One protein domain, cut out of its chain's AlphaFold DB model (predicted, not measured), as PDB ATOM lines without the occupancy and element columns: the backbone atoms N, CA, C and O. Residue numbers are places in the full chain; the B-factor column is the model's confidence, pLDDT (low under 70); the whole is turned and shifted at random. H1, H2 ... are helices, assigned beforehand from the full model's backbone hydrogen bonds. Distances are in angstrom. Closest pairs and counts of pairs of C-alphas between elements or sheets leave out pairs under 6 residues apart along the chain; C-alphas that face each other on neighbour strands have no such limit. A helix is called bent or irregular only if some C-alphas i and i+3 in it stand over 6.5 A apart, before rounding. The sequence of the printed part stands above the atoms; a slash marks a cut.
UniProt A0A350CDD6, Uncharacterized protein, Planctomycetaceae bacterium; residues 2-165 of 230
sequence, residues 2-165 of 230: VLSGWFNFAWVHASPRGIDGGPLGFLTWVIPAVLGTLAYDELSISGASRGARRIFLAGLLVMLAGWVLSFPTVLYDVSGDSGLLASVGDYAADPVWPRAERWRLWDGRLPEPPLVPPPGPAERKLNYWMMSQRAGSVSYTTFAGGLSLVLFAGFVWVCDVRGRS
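AT A GLANCE: This is residues 2 to 165 of the 230 residues of an uncharacterized protein of Planctomycetaceae bacterium (UniProt A0A350CDD6). A stalk of three long helical pieces, side by side, bears a broad head of short helices and loops at one end. The stalk is the long helix H3, which folds back on itself as arms H3a and H3b, with H6 packed along both; in the head, H1 and H2 lie on one side, H4 and H5 on the other, and residues 127 to 137 pass between them. The printed part has 164 residues, with six named helices in the order H1 to H6 and no named strand, and its class is all helix. It is only just loose, close to compact, with a radius of gyration of the C-alphas of 18.5 A, and is elongated, spanning 61 by 34 by 24 A.

HOW THE PARTS SIT: H3, residues 30 to 69, was assigned as one helix by its hydrogen bonds but is bent: C-alphas 45 and 48 are 9.2 A apart. Its arms are H3a, residues 30 to 45, and H3b, residues 48 to 69; they touch through residues 39 to 45 and 50 to 55 alone, closest at the C-alphas of Leu 43 and Gly 51, 4.8 A, and run opposite ways at a shallow tilt of 25 degrees. H6, residues 138 to 161, touches H3b, with the C-alphas of Gly 59 and Gly 146 closest at 4.1 A, opposite ways at a shallow tilt of 17 degrees. With its residues 141 to 149 alone, H6 also touches H3a, closest at Pro 32 and Gly 145, whose C-alphas are 4.9 A apart; they run the same way at a shallow tilt of 28 degrees. The helix packing is mostly aligned: of the four pairs H3a and H3b, H3a and H6, H3b and H6, and H1 and H2, which touch and have a tilt, 3 are at a shallow tilt. H1, residues 2 to 13, touches H2, residues 22 to 28, with its residues 8 to 12 alone; the C-alphas of Val 12 and Gly 22 are closest, 5.6 A, and the helices run opposite ways at a steep tilt of 49 degrees. H4, residues 71 to 76, only just touches H5, residues 100 to 104, with 3 pairs of C-alphas within 8 A, the closest those of Leu 75 and Arg 102, 5.5 A. H1 is apart from H4 and H5. In H3a, H3b and H5 every O i to N i+4 pair is within hydrogen-bond range, against 5 of 8 in H1, 19 of 20 in H6, 1 of 3 in H2 and 0 of 2 in H4; of the O i to N i+3 pairs, 3 of 4 in H2 and 3 of 3 in H4 are within range.

IN THESE COORDINATES: H3a begins at C-alpha 30, (-44.949, -19.111, 96.165), and measures 22.7 A; H3b measures 30.4 A. H6 measures 32.7 A and ends at C-alpha 161, (-39.577, -38.803, 75.700). H1, 16.6 A, begins at C-alpha 2, (-38.936, -6.831, 104.744), and is irregular, C-alphas 6 and 9 being 7.9 A apart. H2, 9.0 A, is irregular too, with C-alphas 23 and 26 at 7.6 A. H4 measures 10.6 A and H5 6.7 A.

THE WHOLE: The C-alphas farthest apart are those of Gly 83 and Gly 163, 62.3 A. The printed part has no cut. The links H4 to H5, residues 77 to 99, and H5 to H6, residues 105 to 137, are long. The mean pLDDT of the printed part is 92.7, and residue 80 is under 70.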
ATOM      1  N   VAL A   2     -38.436  -7.842 103.780       91.06
ATOM      2  CA  VAL A   2     -38.936  -6.831 104.744       91.06
ATOM      3  C   VAL A   2     -39.608  -7.472 105.965       91.06
ATOM      4  O   VAL A   2     -39.202  -7.216 107.092       91.06
ATOM      5  N   LEU A   3     -40.554  -8.395 105.752       92.44
ATOM      6  CA  LEU A   3     -41.229  -9.109 106.847       92.44
ATOM      7  C   LEU A   3     -40.271  -9.973 107.686       92.44
ATOM      8  O   LEU A   3     -40.433 -10.086 108.900       92.44
ATOM      9  N   SER A   4     -39.249 -10.558 107.052       91.69
ATOM     10  CA  SER A   4     -38.193 -11.313 107.737       91.69
ATOM     11  C   SER A   4     -37.348 -10.416 108.629       91.69
ATOM     12  O   SER A   4     -37.071 -10.810 109.757       91.69
ATOM     13  N   GLY A   5     -36.987  -9.224 108.145       91.50
ATOM     14  CA  GLY A   5     -36.245  -8.220 108.906       91.50
ATOM     15  C   GLY A   5     -37.063  -7.607 110.035       91.50
ATOM     16  O   GLY A   5     -36.502  -7.280 111.072       91.50
ATOM     17  N   TRP A   6     -38.382  -7.498 109.858       92.94
ATOM     18  CA  TRP A   6     -39.266  -6.958 110.885       92.94
ATOM     19  C   TRP A   6     -39.519  -7.943 112.030       92.94
ATOM     20  O   TRP A   6     -39.381  -7.564 113.190       92.94
ATOM     21  N   PHE A   7     -39.883  -9.196 111.734       93.25
ATOM     22  CA  PHE A   7     -40.173 -10.171 112.795       93.25
ATOM     23  C   PHE A   7     -39.954 -11.641 112.406       93.25
ATOM     24  O   PHE A   7     -39.577 -12.437 113.265       93.25
ATOM     25  N   ASN A   8     -40.192 -12.040 111.147       93.81
ATOM     26  CA  ASN A   8     -40.342 -13.468 110.823       93.81
ATOM     27  C   ASN A   8     -39.054 -14.269 111.045       93.81
ATOM     28  O   ASN A   8     -39.120 -15.415 111.479       93.81
ATOM     29  N   PHE A   9     -37.882 -13.675 110.790       93.81
ATOM     30  CA  PHE A   9     -36.613 -14.360 111.043       93.81
ATOM     31  C   PHE A   9     -36.438 -14.663 112.538       93.81
ATOM     32  O   PHE A   9     -36.158 -15.800 112.903       93.81
ATOM     33  N   ALA A  10     -36.688 -13.682 113.408       92.88
ATOM     34  CA  ALA A  10     -36.629 -13.884 114.853       92.88
ATOM     35  C   ALA A  10     -37.678 -14.904 115.327       92.88
ATOM     36  O   ALA A  10     -37.350 -15.810 116.090       92.88
ATOM     37  N   TRP A  11     -38.915 -14.808 114.825       93.56
ATOM     38  CA  TRP A  11     -40.008 -15.716 115.187       93.56
ATOM     39  C   TRP A  11     -39.670 -17.176 114.880       93.56
ATOM     40  O   TRP A  11     -39.788 -18.040 115.742       93.56
ATOM     41  N   VAL A  12     -39.189 -17.452 113.666       93.88
ATOM     42  CA  VAL A  12     -38.877 -18.816 113.210       93.88
ATOM     43  C   VAL A  12     -37.781 -19.472 114.055       93.88
ATOM     44  O   VAL A  12     -37.726 -20.699 114.184       93.88
ATOM     45  N   HIS A  13     -36.908 -18.656 114.632       92.12
ATOM     46  CA  HIS A  13     -35.775 -19.090 115.430       92.12
ATOM     47  C   HIS A  13     -36.033 -19.065 116.948       92.12
ATOM     48  O   HIS A  13     -35.239 -19.645 117.699       92.12
ATOM     49  N   ALA A  14     -37.140 -18.466 117.395       91.00
ATOM     50  CA  ALA A  14     -37.595 -18.502 118.782       91.00
ATOM     51  C   ALA A  14     -38.049 -19.915 119.192       91.00
ATOM     52  O   ALA A  14     -38.260 -20.779 118.347       91.00
ATOM     53  N   SER A  15     -38.171 -20.177 120.496       89.50
ATOM     54  CA  SER A  15     -38.711 -21.448 120.994       89.50
ATOM     55  C   SER A  15     -40.243 -21.371 121.110       89.50
ATOM     56  O   SER A  15     -40.725 -20.415 121.718       89.50
ATOM     57  N   PRO A  16     -41.008 -22.357 120.603       89.19
ATOM     58  CA  PRO A  16     -40.570 -23.502 119.801       89.19
ATOM     59  C   PRO A  16     -40.173 -23.083 118.378       89.19
ATOM     60  O   PRO A  16     -40.821 -22.240 117.763       89.19
ATOM     61  N   ARG A  17     -39.116 -23.705 117.837       88.38
ATOM     62  CA  ARG A  17     -38.575 -23.319 116.525       88.38
ATOM     63  C   ARG A  17     -39.554 -23.653 115.401       88.38
ATOM     64  O   ARG A  17     -39.984 -24.799 115.284       88.38
ATOM     65  N   GLY A  18     -39.812 -22.682 114.529       89.88
ATOM     66  CA  GLY A  18     -40.584 -22.868 113.300       89.88
ATOM     67  C   GLY A  18     -39.817 -23.653 112.234       89.88
ATOM     68  O   GLY A  18     -38.608 -23.860 112.354       89.88
ATOM     69  N   ILE A  19     -40.513 -24.067 111.178       90.31
ATOM     70  CA  ILE A  19     -39.951 -24.663 109.957       90.31
ATOM     71  C   ILE A  19     -40.658 -24.054 108.738       90.31
ATOM     72  O   ILE A  19     -41.716 -23.442 108.892       90.31
ATOM     73  N   ASP A  20     -40.061 -24.182 107.555       90.69
ATOM     74  CA  ASP A  20     -40.680 -23.818 106.276       90.69
ATOM     75  C   ASP A  20     -41.178 -22.366 106.193       90.69
ATOM     76  O   ASP A  20     -42.199 -22.080 105.574       90.69
ATOM     77  N   GLY A  21     -40.461 -21.432 106.828       90.69
ATOM     78  CA  GLY A  21     -40.799 -20.006 106.834       90.69
ATOM     79  C   GLY A  21     -41.790 -19.577 107.921       90.69
ATOM     80  O   GLY A  21     -42.104 -18.387 108.002       90.69
ATOM     81  N   GLY A  22     -42.247 -20.496 108.781       91.12
ATOM     82  CA  GLY A  22     -43.140 -20.188 109.903       91.12
ATOM     83  C   GLY A  22     -44.542 -19.746 109.447       91.12
ATOM     84  O   GLY A  22     -45.066 -20.300 108.481       91.12
ATOM     85  N   PRO A  23     -45.171 -18.740 110.088       90.88
ATOM     86  CA  PRO A  23     -46.499 -18.242 109.726       90.88
ATOM     87  C   PRO A  23     -46.566 -17.707 108.294       90.88
ATOM     88  O   PRO A  23     -47.627 -17.703 107.677       90.88
ATOM     89  N   LEU A  24     -45.424 -17.270 107.752       90.88
ATOM     90  CA  LEU A  24     -45.289 -16.790 106.378       90.88
ATOM     91  C   LEU A  24     -44.832 -17.889 105.409       90.88
ATOM     92  O   LEU A  24     -44.377 -17.592 104.302       90.88
ATOM     93  N   GLY A  25     -44.950 -19.163 105.794       88.50
ATOM     94  CA  GLY A  25     -44.579 -20.287 104.943       88.50
ATOM     95  C   GLY A  25     -45.307 -20.269 103.602       88.50
ATOM     96  O   GLY A  25     -44.687 -20.470 102.566       88.50
ATOM     97  N   PHE A  26     -46.586 -19.886 103.568       90.25
ATOM     98  CA  PHE A  26     -47.318 -19.761 102.303       90.25
ATOM     99  C   PHE A  26     -46.631 -18.813 101.300       90.25
ATOM    100  O   PHE A  26     -46.613 -19.122 100.116       90.25
ATOM    101  N   LEU A  27     -46.001 -17.719 101.760       90.62
ATOM    102  CA  LEU A  27     -45.213 -16.816 100.905       90.62
ATOM    103  C   LEU A  27     -43.899 -17.457 100.451       90.62
ATOM    104  O   LEU A  27     -43.480 -17.271  99.313       90.62
ATOM    105  N   THR A  28     -43.265 -18.219 101.341       88.62
ATOM    106  CA  THR A  28     -42.031 -18.972 101.063       88.62
ATOM    107  C   THR A  28     -42.243 -19.945  99.897       88.62
ATOM    108  O   THR A  28     -41.409 -20.045  98.998       88.62
ATOM    109  N   TRP A  29     -43.402 -20.604  99.862       89.94
ATOM    110  CA  TRP A  29     -43.737 -21.617  98.861       89.94
ATOM    111  C   TRP A  29     -44.334 -21.062  97.556       89.94
ATOM    112  O   TRP A  29     -44.555 -21.834  96.621       89.94
ATOM    113  N   VAL A  30     -44.520 -19.740  97.431       93.94
ATOM    114  CA  VAL A  30     -44.949 -19.111  96.165       93.94
ATOM    115  C   VAL A  30     -43.932 -19.360  95.055       93.94
ATOM    116  O   VAL A  30     -44.328 -19.615  93.922       93.94
ATOM    117  N   ILE A  31     -42.630 -19.324  95.361       93.25
ATOM    118  CA  ILE A  31     -41.581 -19.496  94.347       93.25
ATOM    119  C   ILE A  31     -41.695 -20.878  93.675       93.25
ATOM    120  O   ILE A  31     -41.877 -20.912  92.456       93.25
ATOM    121  N   PRO A  32     -41.682 -22.014  94.405       91.38
ATOM    122  CA  PRO A  32     -41.926 -23.323  93.800       91.38
ATOM    123  C   PRO A  32     -43.261 -23.430  93.056       91.38
ATOM    124  O   PRO A  32     -43.299 -24.036  91.987       91.38
ATOM    125  N   ALA A  33     -44.337 -22.829  93.577       93.31
ATOM    126  CA  ALA A  33     -45.648 -22.868  92.927       93.31
ATOM    127  C   ALA A  33     -45.629 -22.177  91.552       93.31
ATOM    128  O   ALA A  33     -46.039 -22.773  90.559       93.31
ATOM    129  N   VAL A  34     -45.078 -20.960  91.477       96.56
ATOM    130  CA  VAL A  34     -44.939 -20.204  90.221       96.56
ATOM    131  C   VAL A  34     -44.045 -20.948  89.232       96.56
ATOM    132  O   VAL A  34     -44.398 -21.068  88.062       96.56
ATOM    133  N   LEU A  35     -42.909 -21.488  89.686       97.19
ATOM    134  CA  LEU A  35     -42.022 -22.271  88.821       97.19
ATOM    135  C   LEU A  35     -42.721 -23.520  88.265       97.19
ATOM    136  O   LEU A  35     -42.527 -23.850  87.097       97.19
ATOM    137  N   GLY A  36     -43.557 -24.184  89.068       95.38
ATOM    138  CA  GLY A  36     -44.378 -25.311  88.625       95.38
ATOM    139  C   GLY A  36     -45.375 -24.925  87.530       95.38
ATOM    140  O   GLY A  36     -45.463 -25.621  86.519       95.38
ATOM    141  N   THR A  37     -46.070 -23.793  87.685       96.56
ATOM    142  CA  THR A  37     -46.972 -23.256  86.652       96.56
ATOM    143  C   THR A  37     -46.219 -22.956  85.356       96.56
ATOM    144  O   THR A  37     -46.612 -23.437  84.299       96.56
ATOM    145  N   LEU A  38     -45.081 -22.260  85.434       97.75
ATOM    146  CA  LEU A  38     -44.264 -21.942  84.256       97.75
ATOM    147  C   LEU A  38     -43.732 -23.199  83.550       97.75
ATOM    148  O   LEU A  38     -43.657 -23.245  82.324       97.75
ATOM    149  N   ALA A  39     -43.365 -24.231  84.313       97.38
ATOM    150  CA  ALA A  39     -42.934 -25.508  83.754       97.38
ATOM    151  C   ALA A  39     -44.072 -26.223  83.013       97.38
ATOM    152  O   ALA A  39     -43.846 -26.780  81.939       97.38
ATOM    153  N   TYR A  40     -45.286 -26.199  83.570       96.31
ATOM    154  CA  TYR A  40     -46.465 -26.748  82.908       96.31
ATOM    155  C   TYR A  40     -46.759 -26.017  81.593       96.31
ATOM    156  O   TYR A  40     -46.904 -26.666  80.553       96.31
ATOM    157  N   ASP A  41     -46.762 -24.683  81.620       97.25
ATOM    158  CA  ASP A  41     -47.013 -23.862  80.436       97.25
ATOM    159  C   ASP A  41     -45.989 -24.162  79.332       97.25
ATOM    160  O   ASP A  41     -46.365 -24.427  78.188       97.25
ATOM    161  N   GLU A  42     -44.698 -24.236  79.668       97.94
ATOM    162  CA  GLU A  42     -43.648 -24.562  78.697       97.94
ATOM    163  C   GLU A  42     -43.832 -25.958  78.079       97.94
ATOM    164  O   GLU A  42     -43.645 -26.121  76.870       97.94
ATOM    165  N   LEU A  43     -44.222 -26.971  78.862       97.44
ATOM    166  CA  LEU A  43     -44.517 -28.303  78.319       97.44
ATOM    167  C   LEU A  43     -45.740 -28.294  77.402       97.44
ATOM    168  O   LEU A  43     -45.725 -28.981  76.378       97.44
ATOM    169  N   SER A  44     -46.771 -27.521  77.747       96.88
ATOM    170  CA  SER A  44     -47.998 -27.416  76.953       96.88
ATOM    171  C   SER A  44     -47.756 -26.767  75.584       96.88
ATOM    172  O   SER A  44     -48.364 -27.169  74.594       96.88
ATOM    173  N   ILE A  45     -46.816 -25.818  75.508       96.94
ATOM    174  CA  ILE A  45     -46.487 -25.072  74.287       96.94
ATOM    175  C   ILE A  45     -45.446 -25.814  73.439       96.94
ATOM    176  O   ILE A  45     -45.594 -25.945  72.224       96.94
ATOM    177  N   SER A  46     -44.360 -26.282  74.059       96.62
ATOM    178  CA  SER A  46     -43.195 -26.820  73.341       96.62
ATOM    179  C   SER A  46     -43.198 -28.340  73.184       96.62
ATOM    180  O   SER A  46     -42.360 -28.874  72.447       96.62
ATOM    181  N   GLY A  47     -44.099 -29.043  73.875       95.81
ATOM    182  CA  GLY A  47     -44.114 -30.499  73.971       95.81
ATOM    183  C   GLY A  47     -42.985 -31.063  74.842       95.81
ATOM    184  O   GLY A  47     -42.023 -30.376  75.194       95.81
ATOM    185  N   ALA A  48     -43.074 -32.359  75.162       94.25
ATOM    186  CA  ALA A  48     -42.228 -33.005  76.171       94.25
ATOM    187  C   ALA A  48     -40.715 -32.879  75.906       94.25
ATOM    188  O   ALA A  48     -39.962 -32.495  76.795       94.25
ATOM    189  N   SER A  49     -40.251 -33.152  74.682       95.25
ATOM    190  CA  SER A  49     -38.810 -33.166  74.370       95.25
ATOM    191  C   SER A  49     -38.164 -31.780  74.457       95.25
ATOM    192  O   SER A  49     -37.200 -31.570  75.200       95.25
ATOM    193  N   ARG A  50     -38.710 -30.799  73.726       96.88
ATOM    194  CA  ARG A  50     -38.170 -29.434  73.710       96.88
ATOM    195  C   ARG A  50     -38.419 -28.722  75.040       96.88
ATOM    196  O   ARG A  50     -37.511 -28.043  75.522       96.88
ATOM    197  N   GLY A  51     -39.599 -28.911  75.629       97.56
ATOM    198  CA  GLY A  51     -39.958 -28.340  76.922       97.56
ATOM    199  C   GLY A  51     -39.050 -28.850  78.040       97.56
ATOM    200  O   GLY A  51     -38.466 -28.035  78.744       97.56
ATOM    201  N   ALA A  52     -38.792 -30.163  78.130       97.38
ATOM    202  CA  ALA A  52     -37.868 -30.717  79.127       97.38
ATOM    203  C   ALA A  52     -36.471 -30.087  79.043       97.38
ATOM    204  O   ALA A  52     -35.911 -29.684  80.059       97.38
ATOM    205  N   ARG A  53     -35.910 -29.927  77.834       97.88
ATOM    206  CA  ARG A  53     -34.598 -29.275  77.666       97.88
ATOM    207  C   ARG A  53     -34.610 -27.826  78.160       97.88
ATOM    208  O   ARG A  53     -33.658 -27.399  78.809       97.88
ATOM    209  N   ARG A  54     -35.651 -27.059  77.835       98.19
ATOM    210  CA  ARG A  54     -35.766 -25.651  78.246       98.19
ATOM    211  C   ARG A  54     -35.970 -25.513  79.748       98.19
ATOM    212  O   ARG A  54     -35.279 -24.711  80.362       98.19
ATOM    213  N   ILE A  55     -36.829 -26.341  80.334       98.44
ATOM    214  CA  ILE A  55     -37.065 -26.394  81.780       98.44
ATOM    215  C   ILE A  55     -35.785 -26.781  82.517       98.44
ATOM    216  O   ILE A  55     -35.461 -26.164  83.524       98.44
ATOM    217  N   PHE A  56     -35.015 -27.740  81.999       98.56
ATOM    218  CA  PHE A  56     -33.724 -28.112  82.572       98.56
ATOM    219  C   PHE A  56     -32.747 -26.926  82.592       98.56
ATOM    220  O   PHE A  56     -32.171 -26.617  83.633       98.56
ATOM    221  N   LEU A  57     -32.587 -26.228  81.461       98.44
ATOM    222  CA  LEU A  57     -31.701 -25.062  81.371       98.44
ATOM    223  C   LEU A  57     -32.178 -23.907  82.261       98.44
ATOM    224  O   LEU A  57     -31.369 -23.310  82.967       98.44
ATOM    225  N   ALA A  58     -33.481 -23.621  82.271       98.31
ATOM    226  CA  ALA A  58     -34.072 -22.628  83.162       98.31
ATOM    227  C   ALA A  58     -33.860 -23.007  84.635       98.31
ATOM    228  O   ALA A  58     -33.470 -22.161  85.431       98.31
ATOM    229  N   GLY A  59     -34.025 -24.284  84.985       98.31
ATOM    230  CA  GLY A  59     -33.762 -24.811  86.321       98.31
ATOM    231  C   GLY A  59     -32.320 -24.575  86.767       98.31
ATOM    232  O   GLY A  59     -32.110 -24.072  87.868       98.31
ATOM    233  N   LEU A  60     -31.332 -24.826  85.899       98.44
ATOM    234  CA  LEU A  60     -29.923 -24.518  86.186       98.44
ATOM    235  C   LEU A  60     -29.682 -23.017  86.413       98.44
ATOM    236  O   LEU A  60     -28.947 -22.648  87.327       98.44
ATOM    237  N   LEU A  61     -30.313 -22.149  85.617       98.25
ATOM    238  CA  LEU A  61     -30.211 -20.697  85.794       98.25
ATOM    239  C   LEU A  61     -30.856 -20.233  87.106       98.25
ATOM    240  O   LEU A  61     -30.295 -19.395  87.806       98.25
ATOM    241  N   VAL A  62     -32.005 -20.804  87.471       98.25
ATOM    242  CA  VAL A  62     -32.696 -20.511  88.733       98.25
ATOM    243  C   VAL A  62     -31.888 -21.025  89.931       98.25
ATOM    244  O   VAL A  62     -31.754 -20.309  90.921       98.25
ATOM    245  N   MET A  63     -31.271 -22.209  89.835       98.06
ATOM    246  CA  MET A  63     -30.322 -22.701  90.843       98.06
ATOM    247  C   MET A  63     -29.154 -21.728  91.015       98.06
ATOM    248  O   MET A  63     -28.845 -21.328  92.137       98.06
ATOM    249  N   LEU A  64     -28.539 -21.296  89.912       97.56
ATOM    250  CA  LEU A  64     -27.447 -20.326  89.949       97.56
ATOM    251  C   LEU A  64     -27.889 -19.013  90.609       97.56
ATOM    252  O   LEU A  64     -27.188 -18.509  91.483       97.56
ATOM    253  N   ALA A  65     -29.069 -18.496  90.258       97.69
ATOM    254  CA  ALA A  65     -29.629 -17.298  90.875       97.69
ATOM    255  C   ALA A  65     -29.840 -17.475  92.389       97.69
ATOM    256  O   ALA A  65     -29.453 -16.606  93.165       97.69
ATOM    257  N   GLY A  66     -30.384 -18.616  92.827       96.94
ATOM    258  CA  GLY A  66     -30.545 -18.932  94.249       96.94
ATOM    259  C   GLY A  66     -29.218 -18.956  95.012       96.94
ATOM    260  O   GLY A  66     -29.138 -18.447  96.130       96.94
ATOM    261  N   TRP A  67     -28.159 -19.481  94.391       96.94
ATOM    262  CA  TRP A  67     -26.813 -19.477  94.964       96.94
ATOM    263  C   TRP A  67     -26.195 -18.081  95.018       96.94
ATOM    264  O   TRP A  67     -25.712 -17.683  96.076       96.94
ATOM    265  N   VAL A  68     -26.316 -17.286  93.953       96.94
ATOM    266  CA  VAL A  68     -25.889 -15.875  93.953       96.94
ATOM    267  C   VAL A  68     -26.609 -15.080  95.043       96.94
ATOM    268  O   VAL A  68     -25.988 -14.297  95.758       96.94
ATOM    269  N   LEU A  69     -27.902 -15.336  95.259       96.19
ATOM    270  CA  LEU A  69     -28.660 -14.712  96.344       96.19
ATOM    271  C   LEU A  69     -28.135 -15.074  97.740       96.19
ATOM    272  O   LEU A  69     -28.398 -14.322  98.671       96.19
ATOM    273  N   SER A  70     -27.399 -16.177  97.922       96.50
ATOM    274  CA  SER A  70     -26.770 -16.495  99.215       96.50
ATOM    275  C   SER A  70     -25.446 -15.776  99.471       96.50
ATOM    276  O   SER A  70     -24.951 -15.836 100.592       96.50
ATOM    277  N   PHE A  71     -24.884 -15.057  98.493       96.00
ATOM    278  CA  PHE A  71     -23.567 -14.417  98.620       96.00
ATOM    279  C   PHE A  71     -23.418 -13.529  99.859       96.00
ATOM    280  O   PHE A  71     -22.391 -13.650 100.522       96.00
ATOM    281  N   PRO A  72     -24.416 -12.718 100.265       95.44
ATOM    282  CA  PRO A  72     -24.278 -11.879 101.453       95.44
ATOM    283  C   PRO A  72     -24.099 -12.658 102.763       95.44
ATOM    284  O   PRO A  72     -23.827 -12.052 103.793       95.44
ATOM    285  N   THR A  73     -24.232 -13.987 102.764       95.38
ATOM    286  CA  THR A  73     -24.027 -14.797 103.967       95.38
ATOM    287  C   THR A  73     -22.601 -14.706 104.522       95.38
ATOM    288  O   THR A  73     -22.430 -14.721 105.738       95.38
ATOM    289  N   VAL A  74     -21.592 -14.521 103.662       95.12
ATOM    290  CA  VAL A  74     -20.174 -14.401 104.064       95.12
ATOM    291  C   VAL A  74     -19.885 -13.125 104.861       95.12
ATOM    292  O   VAL A  74     -18.895 -13.042 105.577       95.12
ATOM    293  N   LEU A  75     -20.787 -12.137 104.815       94.56
ATOM    294  CA  LEU A  75     -20.701 -10.903 105.609       94.56
ATOM    295  C   LEU A  75     -20.895 -11.140 107.119       94.56
ATOM    296  O   LEU A  75     -20.748 -10.220 107.931       94.56
ATOM    297  N   TYR A  76     -21.271 -12.361 107.494       94.00
ATOM    298  CA  TYR A  76     -21.583 -12.773 108.858       94.00
ATOM    299  C   TYR A  76     -20.551 -13.753 109.437       94.00
ATOM    300  O   TYR A  76     -20.837 -14.420 110.436       94.00
ATOM    301  N   ASP A  77     -19.368 -13.852 108.821       92.25
ATOM    302  CA  ASP A  77     -18.233 -14.606 109.359       92.25
ATOM    303  C   ASP A  77     -17.747 -13.989 110.688       92.25
ATOM    304  O   ASP A  77     -17.681 -12.768 110.857       92.25
ATOM    305  N   VAL A  78     -17.410 -14.842 111.660       87.12
ATOM    306  CA  VAL A  78     -17.117 -14.439 113.050       87.12
ATOM    307  C   VAL A  78     -15.812 -13.648 113.182       87.12
ATOM    308  O   VAL A  78     -15.687 -12.823 114.085       87.12
ATOM    309  N   SER A  79     -14.859 -13.830 112.266       75.56
ATOM    310  CA  SER A  79     -13.558 -13.143 112.273       75.56
ATOM    311  C   SER A  79     -13.648 -11.611 112.211       75.56
ATOM    312  O   SER A  79     -12.677 -10.945 112.564       75.56
ATOM    313  N   GLY A  80     -14.791 -11.047 111.799       68.88
ATOM    314  CA  GLY A  80     -15.041  -9.600 111.737       68.88
ATOM    315  C   GLY A  80     -16.056  -9.069 112.758       68.88
ATOM    316  O   GLY A  80     -16.418  -7.893 112.702       68.88
ATOM    317  N   ASP A  81     -16.553  -9.906 113.671       74.94
ATOM    318  CA  ASP A  81     -17.669  -9.550 114.550       74.94
ATOM    319  C   ASP A  81     -17.162  -8.850 115.824       74.94
ATOM    320  O   ASP A  81     -16.669  -9.475 116.762       74.94
ATOM    321  N   SER A  82     -17.205  -7.515 115.851       71.44
ATOM    322  CA  SER A  82     -16.714  -6.703 116.975       71.44
ATOM    323  C   SER A  82     -17.542  -5.433 117.185       71.44
ATOM    324  O   SER A  82     -18.154  -4.901 116.255       71.44
ATOM    325  N   GLY A  83     -17.567  -4.928 118.422       79.50
ATOM    326  CA  GLY A  83     -18.262  -3.688 118.778       79.50
ATOM    327  C   GLY A  83     -19.753  -3.725 118.428       79.50
ATOM    328  O   GLY A  83     -20.490  -4.572 118.916       79.50
ATOM    329  N   LEU A  84     -20.197  -2.816 117.556       73.12
ATOM    330  CA  LEU A  84     -21.596  -2.711 117.117       73.12
ATOM    331  C   LEU A  84     -22.100  -3.926 116.323       73.12
ATOM    332  O   LEU A  84     -23.315  -4.086 116.199       73.12
ATOM    333  N   LEU A  85     -21.202  -4.738 115.760       81.50
ATOM    334  CA  LEU A  85     -21.556  -5.955 115.028       81.50
ATOM    335  C   LEU A  85     -21.676  -7.174 115.946       81.50
ATOM    336  O   LEU A  85     -22.317  -8.140 115.546       81.50
ATOM    337  N   ALA A  86     -21.143  -7.091 117.173       82.19
ATOM    338  CA  ALA A  86     -21.055  -8.203 118.109       82.19
ATOM    339  C   ALA A  86     -22.403  -8.914 118.292       82.19
ATOM    340  O   ALA A  86     -23.378  -8.363 118.810       82.19
ATOM    341  N   SER A  87     -22.432 -10.166 117.858       84.25
ATOM    342  CA  SER A  87     -23.548 -11.082 118.029       84.25
ATOM    343  C   SER A  87     -23.623 -11.635 119.451       84.25
ATOM    344  O   SER A  87     -22.615 -11.950 120.086       84.25
ATOM    345  N   VAL A  88     -24.850 -11.816 119.942       80.81
ATOM    346  CA  VAL A  88     -25.122 -12.539 121.189       80.81
ATOM    347  C   VAL A  88     -25.706 -13.903 120.829       80.81
ATOM    348  O   VAL A  88     -26.795 -14.000 120.264       80.81
ATOM    349  N   GLY A  89     -24.973 -14.968 121.159       87.12
ATOM    350  CA  GLY A  89     -25.351 -16.343 120.830       87.12
ATOM    351  C   GLY A  89     -25.069 -16.716 119.370       87.12
ATOM    352  O   GLY A  89     -24.063 -16.300 118.788       87.12
ATOM    353  N   ASP A  90     -25.949 -17.529 118.786       91.19
ATOM    354  CA  ASP A  90     -25.756 -18.113 117.449       91.19
ATOM    355  C   ASP A  90     -26.159 -17.176 116.298       91.19
ATOM    356  O   ASP A  90     -25.864 -17.464 115.138       91.19
ATOM    357  N   TYR A  91     -26.840 -16.067 116.593       91.06
ATOM    358  CA  TYR A  91     -27.477 -15.195 115.604       91.06
ATOM    359  C   TYR A  91     -26.709 -13.898 115.406       91.06
ATOM    360  O   TYR A  91     -26.250 -13.293 116.372       91.06
ATOM    361  N   ALA A  92     -26.627 -13.431 114.161       92.56
ATOM    362  CA  ALA A  92     -26.074 -12.113 113.883       92.56
ATOM    363  C   ALA A  92     -26.934 -11.005 114.520       92.56
ATOM    364  O   ALA A  92     -28.155 -11.142 114.603       92.56
ATOM    365  N   ALA A  93     -26.312  -9.893 114.926       90.94
ATOM    366  CA  ALA A  93     -27.022  -8.735 115.484       90.94
ATOM    367  C   ALA A  93     -27.981  -8.070 114.468       90.94
ATOM    368  O   ALA A  93     -28.976  -7.450 114.836       90.94
ATOM    369  N   ASP A  94     -27.679  -8.212 113.180       92.75
ATOM    370  CA  ASP A  94     -28.374  -7.648 112.022       92.75
ATOM    371  C   ASP A  94     -28.630  -8.740 110.958       92.75
ATOM    372  O   ASP A  94     -28.139  -8.662 109.830       92.75
ATOM    373  N   PRO A  95     -29.392  -9.801 111.287       93.44
ATOM    374  CA  PRO A  95     -29.347 -11.069 110.558       93.44
ATOM    375  C   PRO A  95     -29.996 -11.032 109.173       93.44
ATOM    376  O   PRO A  95     -29.835 -11.975 108.405       93.44
ATOM    377  N   VAL A  96     -30.748  -9.980 108.843       95.06
ATOM    378  CA  VAL A  96     -31.449  -9.857 107.554       95.06
ATOM    379  C   VAL A  96     -30.859  -8.752 106.696       95.06
ATOM    380  O   VAL A  96     -30.618  -8.965 105.511       95.06
ATOM    381  N   TRP A  97     -30.633  -7.576 107.280       94.62
ATOM    382  CA  TRP A  97     -30.116  -6.420 106.558       94.62
ATOM    383  C   TRP A  97     -28.693  -6.123 107.033       94.62
ATOM    384  O   TRP A  97     -28.546  -5.564 108.122       94.62
ATOM    385  N   PRO A  98     -27.659  -6.517 106.269       92.62
ATOM    386  CA  PRO A  98     -26.280  -6.323 106.689       92.62
ATOM    387  C   PRO A  98     -25.972  -4.832 106.783       92.62
ATOM    388  O   PRO A  98     -26.229  -4.070 105.843       92.62
ATOM    389  N   ARG A  99     -25.403  -4.410 107.912       92.00
ATOM    390  CA  ARG A  99     -24.931  -3.033 108.077       92.00
ATOM    391  C   ARG A  99     -23.751  -2.733 107.151       92.00
ATOM    392  O   ARG A  99     -23.025  -3.630 106.719       92.00
ATOM    393  N   ALA A 100     -23.543  -1.450 106.851       91.88
ATOM    394  CA  ALA A 100     -22.509  -0.991 105.922       91.88
ATOM    395  C   ALA A 100     -21.089  -1.410 106.348       91.88
ATOM    396  O   ALA A 100     -20.231  -1.637 105.498       91.88
ATOM    397  N   GLU A 101     -20.840  -1.549 107.651       90.88
ATOM    398  CA  GLU A 101     -19.559  -1.989 108.200       90.88
ATOM    399  C   GLU A 101     -19.201  -3.411 107.752       90.88
ATOM    400  O   GLU A 101     -18.044  -3.659 107.424       90.88
ATOM    401  N   ARG A 102     -20.181  -4.322 107.644       91.62
ATOM    402  CA  ARG A 102     -19.933  -5.700 107.186       91.62
ATOM    403  C   ARG A 102     -19.427  -5.740 105.747       91.62
ATOM    404  O   ARG A 102     -18.506  -6.484 105.439       91.62
ATOM    405  N   TRP A 103     -19.976  -4.886 104.882       91.12
ATOM    406  CA  TRP A 103     -19.526  -4.759 103.493       91.12
ATOM    407  C   TRP A 103     -18.094  -4.235 103.379       91.12
ATOM    408  O   TRP A 103     -17.377  -4.629 102.469       91.12
ATOM    409  N   ARG A 104     -17.663  -3.372 104.306       90.12
ATOM    410  CA  ARG A 104     -16.280  -2.865 104.348       90.12
ATOM    411  C   ARG A 104     -15.280  -3.915 104.825       90.12
ATOM    412  O   ARG A 104     -14.112  -3.829 104.467       90.12
ATOM    413  N   LEU A 105     -15.734  -4.868 105.638       88.31
ATOM    414  CA  LEU A 105     -14.927  -5.977 106.153       88.31
ATOM    415  C   LEU A 105     -14.909  -7.190 105.215       88.31
ATOM    416  O   LEU A 105     -14.195  -8.151 105.487       88.31
ATOM    417  N   TRP A 106     -15.688  -7.164 104.131       90.75
ATOM    418  CA  TRP A 106     -15.739  -8.271 103.188       90.75
ATOM    419  C   TRP A 106     -14.406  -8.423 102.454       90.75
ATOM    420  O   TRP A 106     -13.919  -7.500 101.804       90.75
ATOM    421  N   ASP A 107     -13.838  -9.620 102.527       88.69
ATOM    422  CA  ASP A 107     -12.542  -9.985 101.952       88.69
ATOM    423  C   ASP A 107     -12.643 -10.553 100.522       88.69
ATOM    424  O   ASP A 107     -11.662 -11.053  99.973       88.69
ATOM    425  N   GLY A 108     -13.829 -10.489  99.910       90.38
ATOM    426  CA  GLY A 108     -14.089 -11.026  98.575       90.38
ATOM    427  C   GLY A 108     -14.359 -12.532  98.542       90.38
ATOM    428  O   GLY A 108     -14.508 -13.090  97.453       90.38
ATOM    429  N   ARG A 109     -14.454 -13.206  99.698       91.69
ATOM    430  CA  ARG A 109     -14.849 -14.619  99.746       91.69
ATOM    431  C   ARG A 109     -16.238 -14.834  99.166       91.69
ATOM    432  O   ARG A 109     -17.146 -14.023  99.343       91.69
ATOM    433  N   LEU A 110     -16.390 -15.972  98.502       94.31
ATOM    434  CA  LEU A 110     -17.666 -16.487  98.029       94.31
ATOM    435  C   LEU A 110     -18.208 -17.511  99.032       94.31
ATOM    436  O   LEU A 110     -17.417 -18.133  99.745       94.31
ATOM    437  N   PRO A 111     -19.537 -17.697  99.097       93.81
ATOM    438  CA  PRO A 111     -20.120 -18.733  99.934       93.81
ATOM    439  C   PRO A 111     -19.725 -20.126  99.446       93.81
ATOM    440  O   PRO A 111     -19.232 -20.313  98.327       93.81
ATOM    441  N   GLU A 112     -19.993 -21.117 100.289       93.44
ATOM    442  CA  GLU A 112     -19.722 -22.512  99.980       93.44
ATOM    443  C   GLU A 112     -20.452 -22.934  98.686       93.44
ATOM    444  O   GLU A 112     -21.513 -22.383  98.349       93.44
ATOM    445  N   PRO A 113     -19.905 -23.901  97.925       92.62
ATOM    446  CA  PRO A 113     -20.573 -24.417  96.740       92.62
ATOM    447  C   PRO A 113     -21.989 -24.924  97.050       92.62
ATOM    448  O   PRO A 113     -22.260 -25.368  98.171       92.62
ATOM    449  N   PRO A 114     -22.894 -24.934  96.056       86.81
ATOM    450  CA  PRO A 114     -24.217 -25.511  96.236       86.81
ATOM    451  C   PRO A 114     -24.159 -26.933  96.811       86.81
ATOM    452  O   PRO A 114     -23.309 -27.726  96.414       86.81
ATOM    453  N   LEU A 115     -25.104 -27.260  97.702       87.94
ATOM    454  CA  LEU A 115     -25.230 -28.557  98.396       87.94
ATOM    455  C   LEU A 115     -24.162 -28.856  99.465       87.94
ATOM    456  O   LEU A 115     -24.228 -29.910 100.096       87.94
ATOM    457  N   VAL A 116     -23.224 -27.941  99.718       92.44
ATOM    458  CA  VAL A 116     -22.350 -27.997 100.895       92.44
ATOM    459  C   VAL A 116     -23.064 -27.291 102.052       92.44
ATOM    460  O   VAL A 116     -23.573 -26.183 101.858       92.44
ATOM    461  N   PRO A 117     -23.177 -27.913 103.242       89.62
ATOM    462  CA  PRO A 117     -23.810 -27.258 104.376       89.62
ATOM    463  C   PRO A 117     -23.019 -25.999 104.755       89.62
ATOM    464  O   PRO A 117     -21.786 -26.036 104.750       89.62
ATOM    465  N   PRO A 118     -23.703 -24.897 105.103       90.06
ATOM    466  CA  PRO A 118     -23.009 -23.710 105.563       90.06
ATOM    467  C   PRO A 118     -22.293 -23.994 106.896       90.06
ATOM    468  O   PRO A 118     -22.723 -24.877 107.651       90.06
ATOM    469  N   PRO A 119     -21.227 -23.242 107.209       91.94
ATOM    470  CA  PRO A 119     -20.463 -23.408 108.436       91.94
ATOM    471  C   PRO A 119     -21.320 -23.176 109.685       91.94
ATOM    472  O   PRO A 119     -22.371 -22.527 109.651       91.94
ATOM    473  N   GLY A 120     -20.868 -23.735 110.808       91.56
ATOM    474  CA  GLY A 120     -21.575 -23.629 112.082       91.56
ATOM    475  C   GLY A 120     -21.531 -22.214 112.689       91.56
ATOM    476  O   GLY A 120     -20.696 -21.399 112.293       91.56
ATOM    477  N   PRO A 121     -22.353 -21.931 113.724       90.94
ATOM    478  CA  PRO A 121     -22.427 -20.617 114.387       90.94
ATOM    479  C   PRO A 121     -21.118 -20.094 115.004       90.94
ATOM    480  O   PRO A 121     -21.025 -18.912 115.344       90.94
ATOM    481  N   ALA A 122     -20.128 -20.975 115.183       90.38
ATOM    482  CA  ALA A 122     -18.784 -20.631 115.640       90.38
ATOM    483  C   ALA A 122     -17.942 -19.938 114.554       90.38
ATOM    484  O   ALA A 122     -17.061 -19.151 114.879       90.38
ATOM    485  N   GLU A 123     -18.229 -20.213 113.282       92.00
ATOM    486  CA  GLU A 123     -17.505 -19.679 112.124       92.00
ATOM    487  C   GLU A 123     -18.330 -18.623 111.382       92.00
ATOM    488  O   GLU A 123     -17.784 -17.599 110.975       92.00
ATOM    489  N   ARG A 124     -19.652 -18.820 111.269       93.31
ATOM    490  CA  ARG A 124     -20.583 -17.866 110.654       93.31
ATOM    491  C   ARG A 124     -21.869 -17.768 111.450       93.31
ATOM    492  O   ARG A 124     -22.571 -18.757 111.651       93.31
ATOM    493  N   LYS A 125     -22.219 -16.554 111.861       94.25
ATOM    494  CA  LYS A 125     -23.453 -16.314 112.609       94.25
ATOM    495  C   LYS A 125     -24.673 -16.547 111.731       94.25
ATOM    496  O   LYS A 125     -24.695 -16.173 110.555       94.25
ATOM    497  N   LEU A 126     -25.709 -17.143 112.324       93.38
ATOM    498  CA  LEU A 126     -26.955 -17.439 111.633       93.38
ATOM    499  C   LEU A 126     -27.578 -16.147 111.104       93.38
ATOM    500  O   LEU A 126     -27.824 -15.197 111.852       93.38
ATOM    501  N   ASN A 127     -27.835 -16.139 109.801       94.94
ATOM    502  CA  ASN A 127     -28.368 -15.008 109.059       94.94
ATOM    503  C   ASN A 127     -29.354 -15.490 107.984       94.94
ATOM    504  O   ASN A 127     -29.414 -16.671 107.642       94.94
ATOM    505  N   TYR A 128     -30.144 -14.566 107.450       95.06
ATOM    506  CA  TYR A 128     -31.195 -14.833 106.470       95.06
ATOM    507  C   TYR A 128     -30.670 -15.302 105.111       95.06
ATOM    508  O   TYR A 128     -31.395 -15.965 104.372       95.06
ATOM    509  N   TRP A 129     -29.434 -14.944 104.767       95.50
ATOM    510  CA  TRP A 129     -28.854 -15.199 103.449       95.50
ATOM    511  C   TRP A 129     -28.326 -16.627 103.305       95.50
ATOM    512  O   TRP A 129     -28.244 -17.139 102.186       95.50
ATOM    513  N   MET A 130     -28.053 -17.296 104.431       94.44
ATOM    514  CA  MET A 130     -27.813 -18.737 104.464       94.44
ATOM    515  C   MET A 130     -29.006 -19.469 103.850       94.44
ATOM    516  O   MET A 130     -30.156 -19.177 104.185       94.44
ATOM    517  N   MET A 131     -28.740 -20.459 102.996       94.50
ATOM    518  CA  MET A 131     -29.793 -21.309 102.443       94.50
ATOM    519  C   MET A 131     -30.442 -22.143 103.551       94.50
ATOM    520  O   MET A 131     -29.976 -23.220 103.914       94.50
ATOM    521  N   SER A 132     -31.537 -21.627 104.096       91.81
ATOM    522  CA  SER A 132     -32.259 -22.206 105.219       91.81
ATOM    523  C   SER A 132     -33.703 -22.507 104.835       91.81
ATOM    524  O   SER A 132     -34.486 -21.586 104.571       91.81
ATOM    525  N   GLN A 133     -34.059 -23.796 104.873       91.94
ATOM    526  CA  GLN A 133     -35.448 -24.264 104.817       91.94
ATOM    527  C   GLN A 133     -36.252 -23.690 105.980       91.94
ATOM    528  O   GLN A 133     -37.365 -23.203 105.806       91.94
ATOM    529  N   ARG A 134     -35.646 -23.688 107.174       91.88
ATOM    530  CA  ARG A 134     -36.275 -23.207 108.399       91.88
ATOM    531  C   ARG A 134     -36.811 -21.788 108.223       91.88
ATOM    532  O   ARG A 134     -37.996 -21.555 108.432       91.88
ATOM    533  N   ALA A 135     -35.937 -20.873 107.809       91.44
ATOM    534  CA  ALA A 135     -36.264 -19.463 107.615       91.44
ATOM    535  C   ALA A 135     -37.061 -19.187 106.334       91.44
ATOM    536  O   ALA A 135     -37.471 -18.044 106.127       91.44
ATOM    537  N   GLY A 136     -37.247 -20.187 105.465       92.75
ATOM    538  CA  GLY A 136     -37.826 -19.967 104.147       92.75
ATOM    539  C   GLY A 136     -37.036 -18.932 103.344       92.75
ATOM    540  O   GLY A 136     -37.617 -18.056 102.704       92.75
ATOM    541  N   SER A 137     -35.704 -18.953 103.461       93.94
ATOM    542  CA  SER A 137     -34.846 -17.941 102.827       93.94
ATOM    543  C   SER A 137     -35.064 -17.908 101.311       93.94
ATOM    544  O   SER A 137     -35.332 -18.935 100.676       93.94
ATOM    545  N   VAL A 138     -34.947 -16.719 100.711       94.62
ATOM    546  CA  VAL A 138     -35.131 -16.571  99.260       94.62
ATOM    547  C   VAL A 138     -34.067 -17.348  98.480       94.62
ATOM    548  O   VAL A 138     -34.374 -17.927  97.443       94.62
ATOM    549  N   SER A 139     -32.838 -17.417  99.002       94.94
ATOM    550  CA  SER A 139     -31.742 -18.183  98.406       94.94
ATOM    551  C   SER A 139     -32.079 -19.674  98.378       94.94
ATOM    552  O   SER A 139     -32.016 -20.290  97.316       94.94
ATOM    553  N   TYR A 140     -32.540 -20.229  99.505       94.62
ATOM    554  CA  TYR A 140     -32.976 -21.624  99.598       94.62
ATOM    555  C   TYR A 140     -34.140 -21.941  98.662       94.62
ATOM    556  O   TYR A 140     -34.052 -22.880  97.881       94.62
ATOM    557  N   THR A 141     -35.230 -21.178  98.727       95.44
ATOM    558  CA  THR A 141     -36.451 -21.475  97.956       95.44
ATOM    559  C   THR A 141     -36.245 -21.329  96.455       95.44
ATOM    560  O   THR A 141     -36.744 -22.149  95.689       95.44
ATOM    561  N   THR A 142     -35.462 -20.334  96.033       96.69
ATOM    562  CA  THR A 142     -35.076 -20.161  94.628       96.69
ATOM    563  C   THR A 142     -34.190 -21.318  94.176       96.69
ATOM    564  O   THR A 142     -34.485 -21.953  93.168       96.69
ATOM    565  N   PHE A 143     -33.154 -21.660  94.950       96.75
ATOM    566  CA  PHE A 143     -32.264 -22.770  94.613       96.75
ATOM    567  C   PHE A 143     -33.013 -24.108  94.542       96.75
ATOM    568  O   PHE A 143     -32.915 -24.827  93.549       96.75
ATOM    569  N   ALA A 144     -33.799 -24.421  95.576       96.06
ATOM    570  CA  ALA A 144     -34.595 -25.637  95.662       96.06
ATOM    571  C   ALA A 144     -35.635 -25.706  94.536       96.06
ATOM    572  O   ALA A 144     -35.782 -26.756  93.921       96.06
ATOM    573  N   GLY A 145     -36.290 -24.589  94.204       97.31
ATOM    574  CA  GLY A 145     -37.204 -24.503  93.067       97.31
ATOM    575  C   GLY A 145     -36.517 -24.813  91.734       97.31
ATOM    576  O   GLY A 145     -37.025 -25.611  90.949       97.31
ATOM    577  N   GLY A 146     -35.322 -24.261  91.500       97.94
ATOM    578  CA  GLY A 146     -34.511 -24.593  90.327       97.94
ATOM    579  C   GLY A 146     -34.113 -26.073  90.279       97.94
ATOM    580  O   GLY A 146     -34.238 -26.713  89.233       97.94
ATOM    581  N   LEU A 147     -33.717 -26.651  91.418       97.38
ATOM    582  CA  LEU A 147     -33.412 -28.080  91.528       97.38
ATOM    583  C   LEU A 147     -34.643 -28.944  91.216       97.38
ATOM    584  O   LEU A 147     -34.536 -29.929  90.486       97.38
ATOM    585  N   SER A 148     -35.822 -28.563  91.712       97.19
ATOM    586  CA  SER A 148     -37.081 -29.238  91.391       97.19
ATOM    587  C   SER A 148     -37.377 -29.214  89.890       97.19
ATOM    588  O   SER A 148     -37.769 -30.247  89.353       97.19
ATOM    589  N   LEU A 149     -37.133 -28.097  89.193       98.44
ATOM    590  CA  LEU A 149     -37.280 -28.017  87.732       98.44
ATOM    591  C   LEU A 149     -36.323 -28.961  86.999       98.44
ATOM    592  O   LEU A 149     -36.737 -29.656  86.073       98.44
ATOM    593  N   VAL A 150     -35.058 -29.018  87.424       98.25
ATOM    594  CA  VAL A 150     -34.052 -29.924  86.847       98.25
ATOM    595  C   VAL A 150     -34.476 -31.385  87.006       98.25
ATOM    596  O   VAL A 150     -34.451 -32.148  86.036       98.25
ATOM    597  N   LEU A 151     -34.908 -31.773  88.208       96.62
ATOM    598  CA  LEU A 151     -35.385 -33.128  88.488       96.62
ATOM    599  C   LEU A 151     -36.653 -33.452  87.692       96.62
ATOM    600  O   LEU A 151     -36.742 -34.519  87.083       96.62
ATOM    601  N   PHE A 152     -37.606 -32.521  87.647       95.81
ATOM    602  CA  PHE A 152     -38.841 -32.667  86.887       95.81
ATOM    603  C   PHE A 152     -38.571 -32.844  85.389       95.81
ATOM    604  O   PHE A 152     -39.062 -33.799  84.791       95.81
ATOM    605  N   ALA A 153     -37.720 -32.006  84.792       97.62
ATOM    606  CA  ALA A 153     -37.295 -32.157  83.402       97.62
ATOM    607  C   ALA A 153     -36.626 -33.515  83.138       97.62
ATOM    608  O   ALA A 153     -36.853 -34.124  82.090       97.62
ATOM    609  N   GLY A 154     -35.839 -34.018  84.096       96.25
ATOM    610  CA  GLY A 154     -35.272 -35.364  84.047       96.25
ATOM    611  C   GLY A 154     -36.346 -36.452  83.977       96.25
ATOM    612  O   GLY A 154     -36.249 -37.354  83.142       96.25
ATOM    613  N   PHE A 155     -37.399 -36.346  84.792       93.88
ATOM    614  CA  PHE A 155     -38.533 -37.271  84.738       93.88
ATOM    615  C   PHE A 155     -39.304 -37.177  83.425       93.88
ATOM    616  O   PHE A 155     -39.556 -38.217  82.827       93.88
ATOM    617  N   VAL A 156     -39.602 -35.977  82.924       94.75
ATOM    618  CA  VAL A 156     -40.257 -35.799  81.613       94.75
ATOM    619  C   VAL A 156     -39.419 -36.444  80.507       94.75
ATOM    620  O   VAL A 156     -39.927 -37.174  79.659       94.75
ATOM    621  N   TRP A 157     -38.101 -36.248  80.528       95.88
ATOM    622  CA  TRP A 157     -37.214 -36.850  79.538       95.88
ATOM    623  C   TRP A 157     -37.200 -38.386  79.603       95.88
ATOM    624  O   TRP A 157     -37.226 -39.068  78.576       95.88
ATOM    625  N   VAL A 158     -37.150 -38.964  80.801       93.81
ATOM    626  CA  VAL A 158     -37.116 -40.423  80.974       93.81
ATOM    627  C   VAL A 158     -38.478 -41.059  80.677       93.81
ATOM    628  O   VAL A 158     -38.536 -42.053  79.952       93.81
ATOM    629  N   CYS A 159     -39.556 -40.486  81.202       92.75
ATOM    630  CA  CYS A 159     -40.901 -41.043  81.114       92.75
ATOM    631  C   CYS A 159     -41.567 -40.739  79.777       92.75
ATOM    632  O   CYS A 159     -42.004 -41.665  79.098       92.75
ATOM    633  N   ASP A 160     -41.588 -39.475  79.365       92.50
ATOM    634  CA  ASP A 160     -42.442 -39.030  78.261       92.50
ATOM    635  C   ASP A 160     -41.697 -39.069  76.926       92.50
ATOM    636  O   ASP A 160     -42.276 -39.402  75.896       92.50
ATOM    637  N   VAL A 161     -40.392 -38.775  76.930       94.06
ATOM    638  CA  VAL A 161     -39.577 -38.803  75.700       94.06
ATOM    639  C   VAL A 161     -39.029 -40.201  75.422       94.06
ATOM    640  O   VAL A 161     -39.050 -40.656  74.281       94.06
ATOM    641  N   ARG A 162     -38.525 -40.900  76.448       94.44
ATOM    642  CA  ARG A 162     -37.963 -42.257  76.298       94.44
ATOM    643  C   ARG A 162     -38.966 -43.381  76.572       94.44
ATOM    644  O   ARG A 162     -38.594 -44.543  76.413       94.44
ATOM    645  N   GLY A 163     -40.188 -43.069  77.008       90.62
ATOM    646  CA  GLY A 163     -41.225 -44.066  77.287       90.62
ATOM    647  C   GLY A 163     -40.915 -44.992  78.469       90.62
ATOM    648  O   GLY A 163     -41.488 -46.077  78.556       90.62
ATOM    649  N   ARG A 164     -39.975 -44.633  79.359       90.56
ATOM    650  CA  ARG A 164     -39.567 -45.489  80.486       90.56
ATOM    651  C   ARG A 164     -40.313 -45.096  81.748       90.56
ATOM    652  O   ARG A 164     -40.103 -44.009  82.268       90.56
ATOM    653  N   SER A 165     -41.100 -46.006  82.303       84.19
ATOM    654  CA  SER A 165     -41.761 -45.798  83.592       84.19
ATOM    655  C   SER A 165     -41.258 -46.788  84.642       84.19
ATOM    656  O   SER A 165     -40.894 -47.923  84.339       84.19
TER     657      SER A 165